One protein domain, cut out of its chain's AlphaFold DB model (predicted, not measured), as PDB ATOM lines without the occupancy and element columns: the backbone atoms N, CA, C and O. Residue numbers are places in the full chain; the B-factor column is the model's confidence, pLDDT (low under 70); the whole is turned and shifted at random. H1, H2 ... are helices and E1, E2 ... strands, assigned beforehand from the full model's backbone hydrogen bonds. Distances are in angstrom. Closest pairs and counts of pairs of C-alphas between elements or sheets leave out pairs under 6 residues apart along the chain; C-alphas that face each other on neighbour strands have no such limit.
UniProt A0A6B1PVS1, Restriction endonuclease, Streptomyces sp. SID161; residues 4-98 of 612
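AT A GLANCE: This is residues 4 to 98 of the 612 residues of the protein "Restriction endonuclease" of Streptomyces sp. SID161 (UniProt A0A6B1PVS1). A twisted sheet of four strands is covered on one face, over E3 and E4, by the helix H2, which runs along the strands, while the unnamed stretch of residues 83 to 98 passes over the opposite face. The short helix H1 sits at one end of the long hairpin of E1 and E2 and only grazes the sheet. The printed part has 95 residues with two named helices and four named strands, in the order H1 E1 E2 E3 H2 E4; the sheet is mixed, in the order E2 E1 E3 E4, and the class is mixed, helices and strands. The whole is compact, with a radius of gyration of the C-alphas of 13.8 A, and spans 39 by 28 by 21 A.

IN THESE COORDINATES: In the sheet, E1 is residues 11 to 20, 26.0 A long, and bends by 59 degrees at residue 14. E2 is residues 31 to 39, 26.3 A long, E3 is residues 47 to 53, 20.7 A long, and E4 is residues 79 to 82, 9.8 A long, ending at C-alpha 82 (-14.001, -9.113, 2.496). H2 is residues 58 to 70, 18.7 A long, and begins at C-alpha 58 (-3.488, -22.388, 19.605). H1 is residues 4 to 10, 10.5 A long, and begins at C-alpha 4 (-30.043, -8.696, 10.720).

HOW THE PARTS SIT: The inner strands E1 and E3 are parallel at 13 degrees, with N 18 and O 50 at 2.8 A. E2, an edge strand, is antiparallel to E1 at 163 degrees and forms a hairpin with it; N 12 and O 38 are 2.8 A apart, within hydrogen-bond range. E4, the other edge strand, is antiparallel to E3 at 163 degrees, with N 82 and O 47 at 2.8 A. Residues 74 to 75 pair antiparallel with residues 80 to 81 of E4. The sheet is twisted, its C-alphas up to 4.1 A off the best plane. H2 is on one face of it, which gives two layers, a helix over a sheet; its height over the sheet is 9.5 A. It lies over E3 and E4 and runs along the strands, at 4 degrees to E3 on the local plane. Its closest C-alphas to E3 are those of Val 61 and Phe 52, 7.2 A apart, and to E4 those of Leu 68 and Tyr 80, 6.9 A. H1 only grazes the sheet; its closest C-alphas to E2 are those of His 10 and Ala 39, 6.1 A apart. H1 and H2 are apart. Every O i to N i+4 pair of H2 is within hydrogen-bond range, and 2 of 3 are in H1.

THE WHOLE: The C-alphas farthest apart are those of His 27 and Ala 42, at 40.6 A. The printed part has no cut, and no link between named elements is long; residues 83 to 98 hold no named element. The mean pLDDT of the printed part is 84.9, and residues 28 to 29 and 44 are under 70.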
ATOM      1  N   ARG A   4     -31.208  -9.124  11.508       75.06
ATOM      2  CA  ARG A   4     -30.043  -8.696  10.720       75.06
ATOM      3  C   ARG A   4     -30.229  -7.326  10.083       75.06
ATOM      4  O   ARG A   4     -29.320  -6.504  10.159       75.06
ATOM      5  N   GLU A   5     -31.401  -7.072   9.512       79.44
ATOM      6  CA  GLU A   5     -31.741  -5.772   8.924       79.44
ATOM      7  C   GLU A   5     -31.722  -4.685  10.002       79.44
ATOM      8  O   GLU A   5     -31.045  -3.671   9.842       79.44
ATOM      9  N   ALA A   6     -32.350  -4.956  11.150       81.81
ATOM     10  CA  ALA A   6     -32.379  -4.041  12.292       81.81
ATOM     11  C   ALA A   6     -30.974  -3.723  12.839       81.81
ATOM     12  O   ALA A   6     -30.671  -2.587  13.205       81.81
ATOM     13  N   VAL A   7     -30.087  -4.724  12.892       83.44
ATOM     14  CA  VAL A   7     -28.690  -4.524  13.300       83.44
ATOM     15  C   VAL A   7     -27.940  -3.685  12.264       83.44
ATOM     16  O   VAL A   7     -27.238  -2.751  12.644       83.44
ATOM     17  N   ALA A   8     -28.105  -3.961  10.969       82.50
ATOM     18  CA  ALA A   8     -27.383  -3.277   9.896       82.50
ATOM     19  C   ALA A   8     -27.788  -1.804   9.693       82.50
ATOM     20  O   ALA A   8     -27.014  -1.021   9.126       82.50
ATOM     21  N   GLU A   9     -28.978  -1.407  10.151       84.69
ATOM     22  CA  GLU A   9     -29.411  -0.006  10.165       84.69
ATOM     23  C   GLU A   9     -28.483   0.860  11.029       84.69
ATOM     24  O   GLU A   9     -28.070   1.940  10.594       84.69
ATOM     25  N   HIS A  10     -28.087   0.353  12.200       87.19
ATOM     26  CA  HIS A  10     -27.348   1.111  13.216       87.19
ATOM     27  C   HIS A  10     -25.890   0.670  13.413       87.19
ATOM     28  O   HIS A  10     -25.091   1.436  13.960       87.19
ATOM     29  N   TRP A  11     -25.521  -0.527  12.956       88.25
ATOM     30  CA  TRP A  11     -24.218  -1.139  13.208       88.25
ATOM     31  C   TRP A  11     -23.543  -1.645  11.928       88.25
ATOM     32  O   TRP A  11     -24.179  -2.175  11.018       88.25
ATOM     33  N   ASP A  12     -22.219  -1.529  11.887       86.75
ATOM     34  CA  ASP A  12     -21.344  -2.175  10.917       86.75
ATOM     35  C   ASP A  12     -20.737  -3.442  11.522       86.75
ATOM     36  O   ASP A  12     -20.225  -3.430  12.646       86.75
ATOM     37  N   THR A  13     -20.768  -4.540  10.764       88.50
ATOM     38  CA  THR A  13     -20.076  -5.777  11.148       88.50
ATOM     39  C   THR A  13     -18.610  -5.685  10.746       88.50
ATOM     40  O   THR A  13     -18.300  -5.557   9.565       88.50
ATOM     41  N   LEU A  14     -17.711  -5.753  11.729       89.88
ATOM     42  CA  LEU A  14     -16.266  -5.617  11.519       89.88
ATOM     43  C   LEU A  14     -15.558  -6.964  11.422       89.88
ATOM     44  O   LEU A  14     -14.623  -7.130  10.640       89.88
ATOM     45  N   LEU A  15     -15.977  -7.915  12.254       91.75
ATOM     46  CA  LEU A  15     -15.332  -9.212  12.375       91.75
ATOM     47  C   LEU A  15     -16.370 -10.287  12.689       91.75
ATOM     48  O   LEU A  15     -17.227 -10.091  13.551       91.75
ATOM     49  N   VAL A  16     -16.248 -11.434  12.028       92.81
ATOM     50  CA  VAL A  16     -16.949 -12.666  12.394       92.81
ATOM     51  C   VAL A  16     -15.918 -13.752  12.665       92.81
ATOM     52  O   VAL A  16     -15.069 -14.026  11.820       92.81
ATOM     53  N   VAL A  17     -15.987 -14.367  13.843       92.69
ATOM     54  CA  VAL A  17     -15.114 -15.475  14.237       92.69
ATOM     55  C   VAL A  17     -15.952 -16.728  14.417       92.69
ATOM     56  O   VAL A  17     -16.827 -16.760  15.277       92.69
ATOM     57  N   TYR A  18     -15.661 -17.753  13.629       90.75
ATOM     58  CA  TYR A  18     -16.268 -19.073  13.703       90.75
ATOM     59  C   TYR A  18     -15.368 -20.044  14.478       90.75
ATOM     60  O   TYR A  18     -14.168 -20.122  14.214       90.75
ATOM     61  N   GLY A  19     -15.944 -20.808  15.405       87.62
ATOM     62  CA  GLY A  19     -15.244 -21.821  16.194       87.62
ATOM     63  C   GLY A  19     -15.981 -23.158  16.178       87.62
ATOM     64  O   GLY A  19     -17.152 -23.228  16.545       87.62
ATOM     65  N   HIS A  20     -15.298 -24.234  15.787       84.25
ATOM     66  CA  HIS A  20     -15.832 -25.596  15.890       84.25
ATOM     67  C   HIS A  20     -15.416 -26.256  17.202       84.25
ATOM     68  O   HIS A  20     -14.221 -26.361  17.490       84.25
ATOM     69  N   GLY A  21     -16.399 -26.722  17.981       77.25
ATOM     70  CA  GLY A  21     -16.149 -27.375  19.271       77.25
ATOM     71  C   GLY A  21     -15.441 -26.477  20.292       77.25
ATOM     72  O   GLY A  21     -14.822 -26.982  21.220       77.25
ATOM     73  N   ALA A  22     -15.501 -25.155  20.098       71.12
ATOM     74  CA  ALA A  22     -14.751 -24.169  20.875       71.12
ATOM     75  C   ALA A  22     -15.438 -23.763  22.192       71.12
ATOM     76  O   ALA A  22     -14.822 -23.104  23.023       71.12
ATOM     77  N   MET A  23     -16.714 -24.117  22.383       72.00
ATOM     78  CA  MET A  23     -17.469 -23.802  23.598       72.00
ATOM     79  C   MET A  23     -17.707 -25.060  24.430       72.00
ATOM     80  O   MET A  23     -18.339 -26.012  23.963       72.00
ATOM     81  N   GLU A  24     -17.244 -25.042  25.679       70.62
ATOM     82  CA  GLU A  24     -17.529 -26.101  26.648       70.62
ATOM     83  C   GLU A  24     -19.045 -26.246  26.872       70.62
ATOM     84  O   GLU A  24     -19.782 -25.262  26.944       70.62
ATOM     85  N   GLY A  25     -19.523 -27.491  26.953       72.44
ATOM     86  CA  GLY A  25     -20.946 -27.810  27.128       72.44
ATOM     87  C   GLY A  25     -21.764 -27.923  25.834       72.44
ATOM     88  O   GLY A  25     -22.921 -28.336  25.896       72.44
ATOM     89  N   PHE A  26     -21.182 -27.632  24.665       70.75
ATOM     90  CA  PHE A  26     -21.820 -27.831  23.358       70.75
ATOM     91  C   PHE A  26     -21.264 -29.066  22.636       70.75
ATOM     92  O   PHE A  26     -20.127 -29.483  22.848       70.75
ATOM     93  N   HIS A  27     -22.074 -29.673  21.762       72.38
ATOM     94  CA  HIS A  27     -21.640 -30.815  20.956       72.38
ATOM     95  C   HIS A  27     -20.471 -30.414  20.038       72.38
ATOM     96  O   HIS A  27     -20.542 -29.389  19.364       72.38
ATOM     97  N   ALA A  28     -19.430 -31.248  19.942       67.88
ATOM     98  CA  ALA A  28     -18.206 -30.942  19.184       67.88
ATOM     99  C   ALA A  28     -18.428 -30.691  17.677       67.88
ATOM    100  O   ALA A  28     -17.576 -30.117  17.007       67.88
ATOM    101  N   GLY A  29     -19.571 -31.129  17.140       66.75
ATOM    102  CA  GLY A  29     -19.992 -30.866  15.761       66.75
ATOM    103  C   GLY A  29     -20.714 -29.531  15.539       66.75
ATOM    104  O   GLY A  29     -21.130 -29.275  14.417       66.75
ATOM    105  N   LEU A  30     -20.916 -28.716  16.580       71.12
ATOM    106  CA  LEU A  30     -21.592 -27.424  16.479       71.12
ATOM    107  C   LEU A  30     -20.569 -26.308  16.214       71.12
ATOM    108  O   LEU A  30     -19.554 -26.203  16.910       71.12
ATOM    109  N   GLU A  31     -20.837 -25.486  15.199       78.75
ATOM    110  CA  GLU A  31     -20.068 -24.275  14.901       78.75
ATOM    111  C   GLU A  31     -20.710 -23.085  15.619       78.75
ATOM    112  O   GLU A  31     -21.911 -22.839  15.494       78.75
ATOM    113  N   THR A  32     -19.911 -22.344  16.380       84.94
ATOM    114  CA  THR A  32     -20.335 -21.115  17.051       84.94
ATOM    115  C   THR A  32     -19.733 -19.912  16.339       84.94
ATOM    116  O   THR A  32     -18.650 -20.003  15.764       84.94
ATOM    117  N   ALA A  33     -20.444 -18.784  16.339       87.75
ATOM    118  CA  ALA A  33     -19.993 -17.559  15.691       87.75
ATOM    119  C   ALA A  33     -20.041 -16.382  16.671       87.75
ATOM    120  O   ALA A  33     -21.088 -16.100  17.254       87.75
ATOM    121  N   ALA A  34     -18.925 -15.671  16.817       90.44
ATOM    122  CA  ALA A  34     -18.850 -14.390  17.508       90.44
ATOM    123  C   ALA A  34     -18.828 -13.257  16.475       90.44
ATOM    124  O   ALA A  34     -17.970 -13.232  15.590       90.44
ATOM    125  N   VAL A  35     -19.775 -12.325  16.585       89.94
ATOM    126  CA  VAL A  35     -19.931 -11.196  15.659       89.94
ATOM    127  C   VAL A  35     -19.588  -9.900  16.385       89.94
ATOM    128  O   VAL A  35     -20.181  -9.582  17.414       89.94
ATOM    129  N   PHE A  36     -18.643  -9.143  15.837       91.44
ATOM    130  CA  PHE A  36     -18.178  -7.880  16.400       91.44
ATOM    131  C   PHE A  36     -18.749  -6.713  15.602       91.44
ATOM    132  O   PHE A  36     -18.528  -6.594  14.393       91.44
ATOM    133  N   LEU A  37     -19.471  -5.846  16.307       90.00
ATOM    134  CA  LEU A  37     -20.217  -4.732  15.741       90.00
ATOM    135  C   LEU A  37     -19.613  -3.394  16.178       90.00
ATOM    136  O   LEU A  37     -19.106  -3.258  17.292       90.00
ATOM    137  N   ARG A  38     -19.711  -2.383  15.316       88.06
ATOM    138  CA  ARG A  38     -19.394  -0.983  15.633       88.06
ATOM    139  C   ARG A  38     -20.528  -0.083  15.164       88.06
ATOM    140  O   ARG A  38     -21.173  -0.396  14.174       88.06
ATOM    141  N   ALA A  39     -20.780   1.015  15.872       88.00
ATOM    142  CA  ALA A  39     -21.762   2.003  15.436       88.00
ATOM    143  C   ALA A  39     -21.441   2.485  14.014       88.00
ATOM    144  O   ALA A  39     -20.278   2.744  13.695       88.00
ATOM    145  N   ARG A  40     -22.467   2.575  13.166       82.25
ATOM    146  CA  ARG A  40     -22.310   2.873  11.742       82.25
ATOM    147  C   ARG A  40     -21.666   4.241  11.515       82.25
ATOM    148  O   ARG A  40     -22.101   5.244  12.079       82.25
ATOM    149  N   THR A  41     -20.650   4.280  10.657       80.00
ATOM    150  CA  THR A  41     -19.947   5.510  10.250       80.00
ATOM    151  C   THR A  41     -20.060   5.742   8.741       80.00
ATOM    152  O   THR A  41     -20.450   4.840   8.005       80.00
ATOM    153  N   ALA A  42     -19.723   6.947   8.264       71.69
ATOM    154  CA  ALA A  42     -19.687   7.243   6.826       71.69
ATOM    155  C   ALA A  42     -18.586   6.458   6.078       71.69
ATOM    156  O   ALA A  42     -18.751   6.154   4.898       71.69
ATOM    157  N   ASP A  43     -17.497   6.094   6.766       74.25
ATOM    158  CA  ASP A  43     -16.388   5.344   6.175       74.25
ATOM    159  C   ASP A  43     -16.722   3.858   6.023       74.25
ATOM    160  O   ASP A  43     -17.138   3.192   6.977       74.25
ATOM    161  N   GLN A  44     -16.470   3.314   4.829       69.12
ATOM    162  CA  GLN A  44     -16.646   1.894   4.544       69.12
ATOM    163  C   GLN A  44     -15.609   1.064   5.312       69.12
ATOM    164  O   GLN A  44     -14.421   1.066   4.993       69.12
ATOM    165  N   GLN A  45     -16.073   0.321   6.317       76.69
ATOM    166  CA  GLN A  45     -15.235  -0.606   7.073       76.69
ATOM    167  C   GLN A  45     -15.108  -1.951   6.352       76.69
ATOM    168  O   GLN A  45     -16.058  -2.448   5.744       76.69
ATOM    169  N   LEU A  46     -13.918  -2.543   6.434       86.31
ATOM    170  CA  LEU A  46     -13.641  -3.871   5.895       86.31
ATOM    171  C   LEU A  46     -14.160  -4.942   6.857       86.31
ATOM    172  O   LEU A  46     -13.875  -4.887   8.054       86.31
ATOM    173  N   LEU A  47     -14.862  -5.939   6.321       90.06
ATOM    174  CA  LEU A  47     -15.310  -7.098   7.084       90.06
ATOM    175  C   LEU A  47     -14.198  -8.148   7.113       90.06
ATOM    176  O   LEU A  47     -13.688  -8.562   6.073       90.06
ATOM    177  N   LYS A  48     -13.836  -8.607   8.306       93.50
ATOM    178  CA  LYS A  48     -12.891  -9.709   8.509       93.50
ATOM    179  C   LYS A  48     -13.659 -10.954   8.919       93.50
ATOM    180  O   LYS A  48     -14.588 -10.875   9.717       93.50
ATOM    181  N   ILE A  49     -13.287 -12.107   8.385       93.88
ATOM    182  CA  ILE A  49     -13.913 -13.380   8.743       93.88
ATOM    183  C   ILE A  49     -12.808 -14.374   9.080       93.88
ATOM    184  O   ILE A  49     -11.826 -14.476   8.350       93.88
ATOM    185  N   PHE A  50     -12.951 -15.087  10.193       94.25
ATOM    186  CA  PHE A  50     -11.969 -16.039  10.703       94.25
ATOM    187  C   PHE A  50     -12.666 -17.325  11.150       94.25
ATOM    188  O   PHE A  50     -13.778 -17.261  11.665       94.25
ATOM    189  N   ARG A  51     -12.040 -18.486  10.955       91.94
ATOM    190  CA  ARG A  51     -12.559 -19.796  11.360       91.94
ATOM    191  C   ARG A  51     -11.446 -20.688  11.887       91.94
ATOM    192  O   ARG A  51     -10.435 -20.890  11.217       91.94
ATOM    193  N   PHE A  52     -11.680 -21.284  13.047       90.81
ATOM    194  CA  PHE A  52     -10.765 -22.236  13.672       90.81
ATOM    195  C   PHE A  52     -11.518 -23.439  14.254       90.81
ATOM    196  O   PHE A  52     -12.746 -23.443  14.388       90.81
ATOM    197  N   SER A  53     -10.762 -24.478  14.583       86.06
ATOM    198  CA  SER A  53     -11.222 -25.682  15.264       86.06
ATOM    199  C   SER A  53     -10.512 -25.829  16.603       86.06
ATOM    200  O   SER A  53      -9.336 -25.498  16.717       86.06
ATOM    201  N   ALA A  54     -11.178 -26.416  17.601       81.88
ATOM    202  CA  ALA A  54     -10.554 -26.757  18.886       81.88
ATOM    203  C   ALA A  54      -9.369 -27.743  18.769       81.88
ATOM    204  O   ALA A  54      -8.658 -27.975  19.740       81.88
ATOM    205  N   ARG A  55      -9.168 -28.358  17.594       83.44
ATOM    206  CA  ARG A  55      -8.020 -29.235  17.301       83.44
ATOM    207  C   ARG A  55      -6.814 -28.500  16.715       83.44
ATOM    208  O   ARG A  55      -5.772 -29.129  16.544       83.44
ATOM    209  N   ASP A  56      -6.974 -27.239  16.328       86.31
ATOM    210  CA  ASP A  56      -5.889 -26.456  15.747       86.31
ATOM    211  C   ASP A  56      -4.877 -26.041  16.829       86.31
ATOM    212  O   ASP A  56      -5.220 -25.903  18.001       86.31
ATOM    213  N   ASP A  57      -3.619 -25.839  16.431       90.19
ATOM    214  CA  ASP A  57      -2.569 -25.343  17.327       90.19
ATOM    215  C   ASP A  57      -2.856 -23.894  17.747       90.19
ATOM    216  O   ASP A  57      -2.886 -22.993  16.905       90.19
ATOM    217  N   GLU A  58      -3.053 -23.673  19.046       89.88
ATOM    218  CA  GLU A  58      -3.488 -22.388  19.605       89.88
ATOM    219  C   GLU A  58      -2.532 -21.241  19.243       89.88
ATOM    220  O   GLU A  58      -2.971 -20.199  18.753       89.88
ATOM    221  N   GLY A  59      -1.219 -21.454  19.388       91.00
ATOM    222  CA  GLY A  59      -0.210 -20.437  19.080       91.00
ATOM    223  C   GLY A  59      -0.186 -20.051  17.597       91.00
ATOM    224  O   GLY A  59      -0.033 -18.875  17.253       91.00
ATOM    225  N   ALA A  60      -0.372 -21.018  16.695       90.94
ATOM    226  CA  ALA A  60      -0.496 -20.752  15.267       90.94
ATOM    227  C   ALA A  60      -1.796 -20.010  14.915       90.94
ATOM    228  O   ALA A  60      -1.757 -19.087  14.094       90.94
ATOM    229  N   VAL A  61      -2.924 -20.388  15.527       92.88
ATOM    230  CA  VAL A  61      -4.231 -19.740  15.321       92.88
ATOM    231  C   VAL A  61      -4.189 -18.288  15.792       92.88
ATOM    232  O   VAL A  61      -4.585 -17.399  15.037       92.88
ATOM    233  N   GLU A  62      -3.660 -18.024  16.988       93.31
ATOM    234  CA  GLU A  62      -3.549 -16.668  17.532       93.31
ATOM    235  C   GLU A  62      -2.676 -15.781  16.634       93.31
ATOM    236  O   GLU A  62      -3.068 -14.668  16.268       93.31
ATOM    237  N   LYS A  63      -1.517 -16.293  16.204       93.44
ATOM    238  CA  LYS A  63      -0.617 -15.570  15.300       93.44
ATOM    239  C   LYS A  63      -1.284 -15.235  13.963       93.44
ATOM    240  O   LYS A  63      -1.128 -14.118  13.465       93.44
ATOM    241  N   ASP A  64      -2.015 -16.180  13.366       93.94
ATOM    242  CA  ASP A  64      -2.739 -15.949  12.109       93.94
ATOM    243  C   ASP A  64      -3.872 -14.929  12.295       93.94
ATOM    244  O   ASP A  64      -4.045 -14.038  11.459       93.94
ATOM    245  N   PHE A  65      -4.585 -14.995  13.422       94.94
ATOM    246  CA  PHE A  65      -5.644 -14.054  13.776       94.94
ATOM    247  C   PHE A  65      -5.114 -12.623  13.938       94.94
ATOM    248  O   PHE A  65      -5.626 -11.702  13.298       94.94
ATOM    249  N   GLN A  66      -4.035 -12.424  14.704       93.50
ATOM    250  CA  GLN A  66      -3.366 -11.121  14.833       93.50
ATOM    251  C   GLN A  66      -2.883 -10.599  13.467       93.50
ATOM    252  O   GLN A  66      -3.043  -9.418  13.138       93.50
ATOM    253  N   GLY A  67      -2.355 -11.495  12.627       92.06
ATOM    254  CA  GLY A  67      -2.004 -11.193  11.242       92.06
ATOM    255  C   GLY A  67      -3.201 -10.700  10.424       92.06
ATOM    256  O   GLY A  67      -3.096  -9.695   9.724       92.06
ATOM    257  N   LEU A  68      -4.363 -11.349  10.529       92.88
ATOM    258  CA  LEU A  68      -5.579 -10.932   9.829       92.88
ATOM    259  C   LEU A  68      -6.086  -9.560  10.306       92.88
ATOM    260  O   LEU A  68      -6.492  -8.724   9.490       92.88
ATOM    261  N   LEU A  69      -6.019  -9.283  11.612       91.88
ATOM    262  CA  LEU A  69      -6.453  -8.007  12.192       91.88
ATOM    263  C   LEU A  69      -5.650  -6.800  11.687       91.88
ATOM    264  O   LEU A  69      -6.220  -5.715  11.580       91.88
ATOM    265  N   SER A  70      -4.394  -6.982  11.276       89.94
ATOM    266  CA  SER A  70      -3.568  -5.911  10.691       89.94
ATOM    267  C   SER A  70      -3.686  -5.776   9.164       89.94
ATOM    268  O   SER A  70      -3.283  -4.761   8.599       89.94
ATOM    269  N   ARG A  71      -4.276  -6.758   8.467       87.81
ATOM    270  CA  ARG A  71      -4.409  -6.744   6.999       87.81
ATOM    271  C   ARG A  71      -5.524  -5.820   6.501       87.81
ATOM    272  O   ARG A  71      -6.601  -5.754   7.096       87.81
ATOM    273  N   GLY A  72      -5.280  -5.185   5.352       84.25
ATOM    274  CA  GLY A  72      -6.275  -4.426   4.574       84.25
ATOM    275  C   GLY A  72      -6.942  -5.224   3.441       84.25
ATOM    276  O   GLY A  72      -7.770  -4.687   2.716       84.25
ATOM    277  N   GLY A  73      -6.573  -6.495   3.247       87.31
ATOM    278  CA  GLY A  73      -7.097  -7.333   2.168       87.31
ATOM    279  C   GLY A  73      -6.467  -8.728   2.120       87.31
ATOM    280  O   GLY A  73      -5.403  -8.956   2.700       87.31
ATOM    281  N   GLY A  74      -7.103  -9.638   1.378       85.06
ATOM    282  CA  GLY A  74      -6.575 -10.972   1.078       85.06
ATOM    283  C   GLY A  74      -6.891 -12.027   2.140       85.06
ATOM    284  O   GLY A  74      -7.742 -11.823   3.007       85.06
ATOM    285  N   ARG A  75      -6.190 -13.161   2.048       90.06
ATOM    286  CA  ARG A  75      -6.462 -14.395   2.796       90.06
ATOM    287  C   ARG A  75      -5.298 -14.804   3.704       90.06
ATOM    288  O   ARG A  75      -4.128 -14.597   3.369       90.06
ATOM    289  N   SER A  76      -5.627 -15.370   4.855       91.00
ATOM    290  CA  SER A  76      -4.732 -16.038   5.799       91.00
ATOM    291  C   SER A  76      -5.095 -17.528   5.890       91.00
ATOM    292  O   SER A  76      -5.987 -18.000   5.182       91.00
ATOM    293  N   ARG A  77      -4.402 -18.305   6.729       89.75
ATOM    294  CA  ARG A  77      -4.689 -19.744   6.846       89.75
ATOM    295  C   ARG A  77      -6.117 -19.998   7.341       89.75
ATOM    296  O   ARG A  77      -6.784 -20.903   6.845       89.75
ATOM    297  N   HIS A  78      -6.568 -19.189   8.292       92.06
ATOM    298  CA  HIS A  78      -7.832 -19.369   8.999       92.06
ATOM    299  C   HIS A  78      -8.886 -18.311   8.651       92.06
ATOM    300  O   HIS A  78     -10.030 -18.433   9.077       92.06
ATOM    301  N   GLY A  79      -8.569 -17.281   7.865       93.00
ATOM    302  CA  GLY A  79      -9.536 -16.226   7.568       93.00
ATOM    303  C   GLY A  79      -9.213 -15.375   6.352       93.00
ATOM    304  O   GLY A  79      -8.271 -15.637   5.609       93.00
ATOM    305  N   TYR A  80     -10.021 -14.348   6.127       94.12
ATOM    306  CA  TYR A  80      -9.869 -13.420   5.012       94.12
ATOM    307  C   TYR A  80     -10.519 -12.065   5.312       94.12
ATOM    308  O   TYR A  80     -11.255 -11.894   6.288       94.12
ATOM    309  N   VAL A  81     -10.216 -11.083   4.464       92.06
ATOM    310  CA  VAL A  81     -10.809  -9.743   4.504       92.06
ATOM    311  C   VAL A  81     -11.708  -9.553   3.283       92.06
ATOM    312  O   VAL A  81     -11.212  -9.473   2.156       92.06
ATOM    313  N   ALA A  82     -13.015  -9.450   3.513       88.31
ATOM    314  CA  ALA A  82     -14.001  -9.113   2.496       88.31
ATOM    315  C   ALA A  82     -13.939  -7.608   2.197       88.31
ATOM    316  O   ALA A  82     -14.124  -6.759   3.075       88.31
ATOM    317  N   ARG A  83     -13.638  -7.269   0.937       78.06
ATOM    318  CA  ARG A  83     -13.480  -5.873   0.486       78.06
ATOM    319  C   ARG A  83     -14.816  -5.178   0.242       78.06
ATOM    320  O   ARG A  83     -14.907  -3.956   0.360       78.06
ATOM    321  N   ARG A  84     -15.844  -5.945  -0.119       76.62
ATOM    322  CA  ARG A  84     -17.209  -5.454  -0.317       76.62
ATOM    323  C   ARG A  84     -18.027  -5.715   0.937       76.62
ATOM    324  O   ARG A  84     -17.904  -6.767   1.556       76.62
ATOM    325  N   ARG A  85     -18.863  -4.744   1.301       76.19
ATOM    326  CA  ARG A  85     -19.825  -4.902   2.390       76.19
ATOM    327  C   ARG A  85     -20.921  -5.875   1.926       76.19
ATOM    328  O   ARG A  85     -21.534  -5.590   0.895       76.19
ATOM    329  N   PRO A  86     -21.174  -6.983   2.646       77.19
ATOM    330  CA  PRO A  86     -22.313  -7.843   2.354       77.19
ATOM    331  C   PRO A  86     -23.628  -7.074   2.465       77.19
ATOM    332  O   PRO A  86     -23.748  -6.157   3.281       77.19
ATOM    333  N   ASP A  87     -24.622  -7.479   1.679       79.69
ATOM    334  CA  ASP A  87     -26.006  -7.045   1.875       79.69
ATOM    335  C   ASP A  87     -26.440  -7.365   3.324       79.69
ATOM    336  O   ASP A  87     -26.180  -8.481   3.787       79.69
ATOM    337  N   PRO A  88     -27.080  -6.430   4.052       76.88
ATOM    338  CA  PRO A  88     -27.692  -6.684   5.358       76.88
ATOM    339  C   PRO A  88     -28.503  -7.981   5.475       76.88
ATOM    340  O   PRO A  88     -28.478  -8.625   6.524       76.88
ATOM    341  N   ALA A  89     -29.200  -8.384   4.409       75.44
ATOM    342  CA  ALA A  89     -29.997  -9.608   4.380       75.44
ATOM    343  C   ALA A  89     -29.167 -10.868   4.046       75.44
ATOM    344  O   ALA A  89     -29.627 -12.000   4.239       75.44
ATOM    345  N   ALA A  90     -27.933 -10.712   3.556       77.25
ATOM    346  CA  ALA A  90     -27.087 -11.833   3.172       77.25
ATOM    347  C   ALA A  90     -26.592 -12.634   4.386       77.25
ATOM    348  O   ALA A  90     -26.392 -12.141   5.496       77.25
ATOM    349  N   SER A  91     -26.359 -13.928   4.163       79.69
ATOM    350  CA  SER A  91     -25.676 -14.777   5.140       79.69
ATOM    351  C   SER A  91     -24.231 -14.318   5.324       79.69
ATOM    352  O   SER A  91     -23.579 -13.970   4.348       79.69
ATOM    353  N   LEU A  92     -23.694 -14.393   6.541       85.25
ATOM    354  CA  LEU A  92     -22.271 -14.146   6.815       85.25
ATOM    355  C   LEU A  92     -21.434 -15.434   6.835       85.25
ATOM    356  O   LEU A  92     -20.308 -15.416   7.329       85.25
ATOM    357  N   ALA A  93     -21.987 -16.547   6.337       84.62
ATOM    358  CA  ALA A  93     -21.334 -17.857   6.318       84.62
ATOM    359  C   ALA A  93     -19.905 -17.778   5.761       84.62
ATOM    360  O   ALA A  93     -19.659 -17.077   4.777       84.62
ATOM    361  N   PHE A  94     -18.989 -18.529   6.379       86.50
ATOM    362  CA  PHE A  94     -17.551 -18.398   6.141       86.50
ATOM    363  C   PHE A  94     -17.155 -18.456   4.661       86.50
ATOM    364  O   PHE A  94     -16.307 -17.685   4.254       86.50
ATOM    365  N   ASP A  95     -17.731 -19.323   3.833       85.56
ATOM    366  CA  ASP A  95     -17.266 -19.466   2.442       85.56
ATOM    367  C   ASP A  95     -17.884 -18.440   1.467       85.56
ATOM    368  O   ASP A  95     -17.403 -18.295   0.346       85.56
ATOM    369  N   LEU A  96     -18.946 -17.719   1.855       83.25
ATOM    370  CA  LEU A  96     -19.771 -16.958   0.903       83.25
ATOM    371  C   LEU A  96     -19.093 -15.682   0.373       83.25
ATOM    372  O   LEU A  96     -19.307 -15.323  -0.791       83.25
ATOM    373  N   HIS A  97     -18.306 -15.032   1.235       86.00
ATOM    374  CA  HIS A  97     -17.613 -13.756   0.993       86.00
ATOM    375  C   HIS A  97     -16.093 -13.924   0.887       86.00
ATOM    376  O   HIS A  97     -15.351 -12.944   0.951       86.00
ATOM    377  N   ASP A  98     -15.623 -15.170   0.789       87.94
ATOM    378  CA  ASP A  98     -14.209 -15.483   0.607       87.94
ATOM    379  C   ASP A  98     -13.762 -14.954  -0.770       87.94
ATOM    380  O   ASP A  98     -14.372 -15.344  -1.772       87.94
TER     381      ASP A  98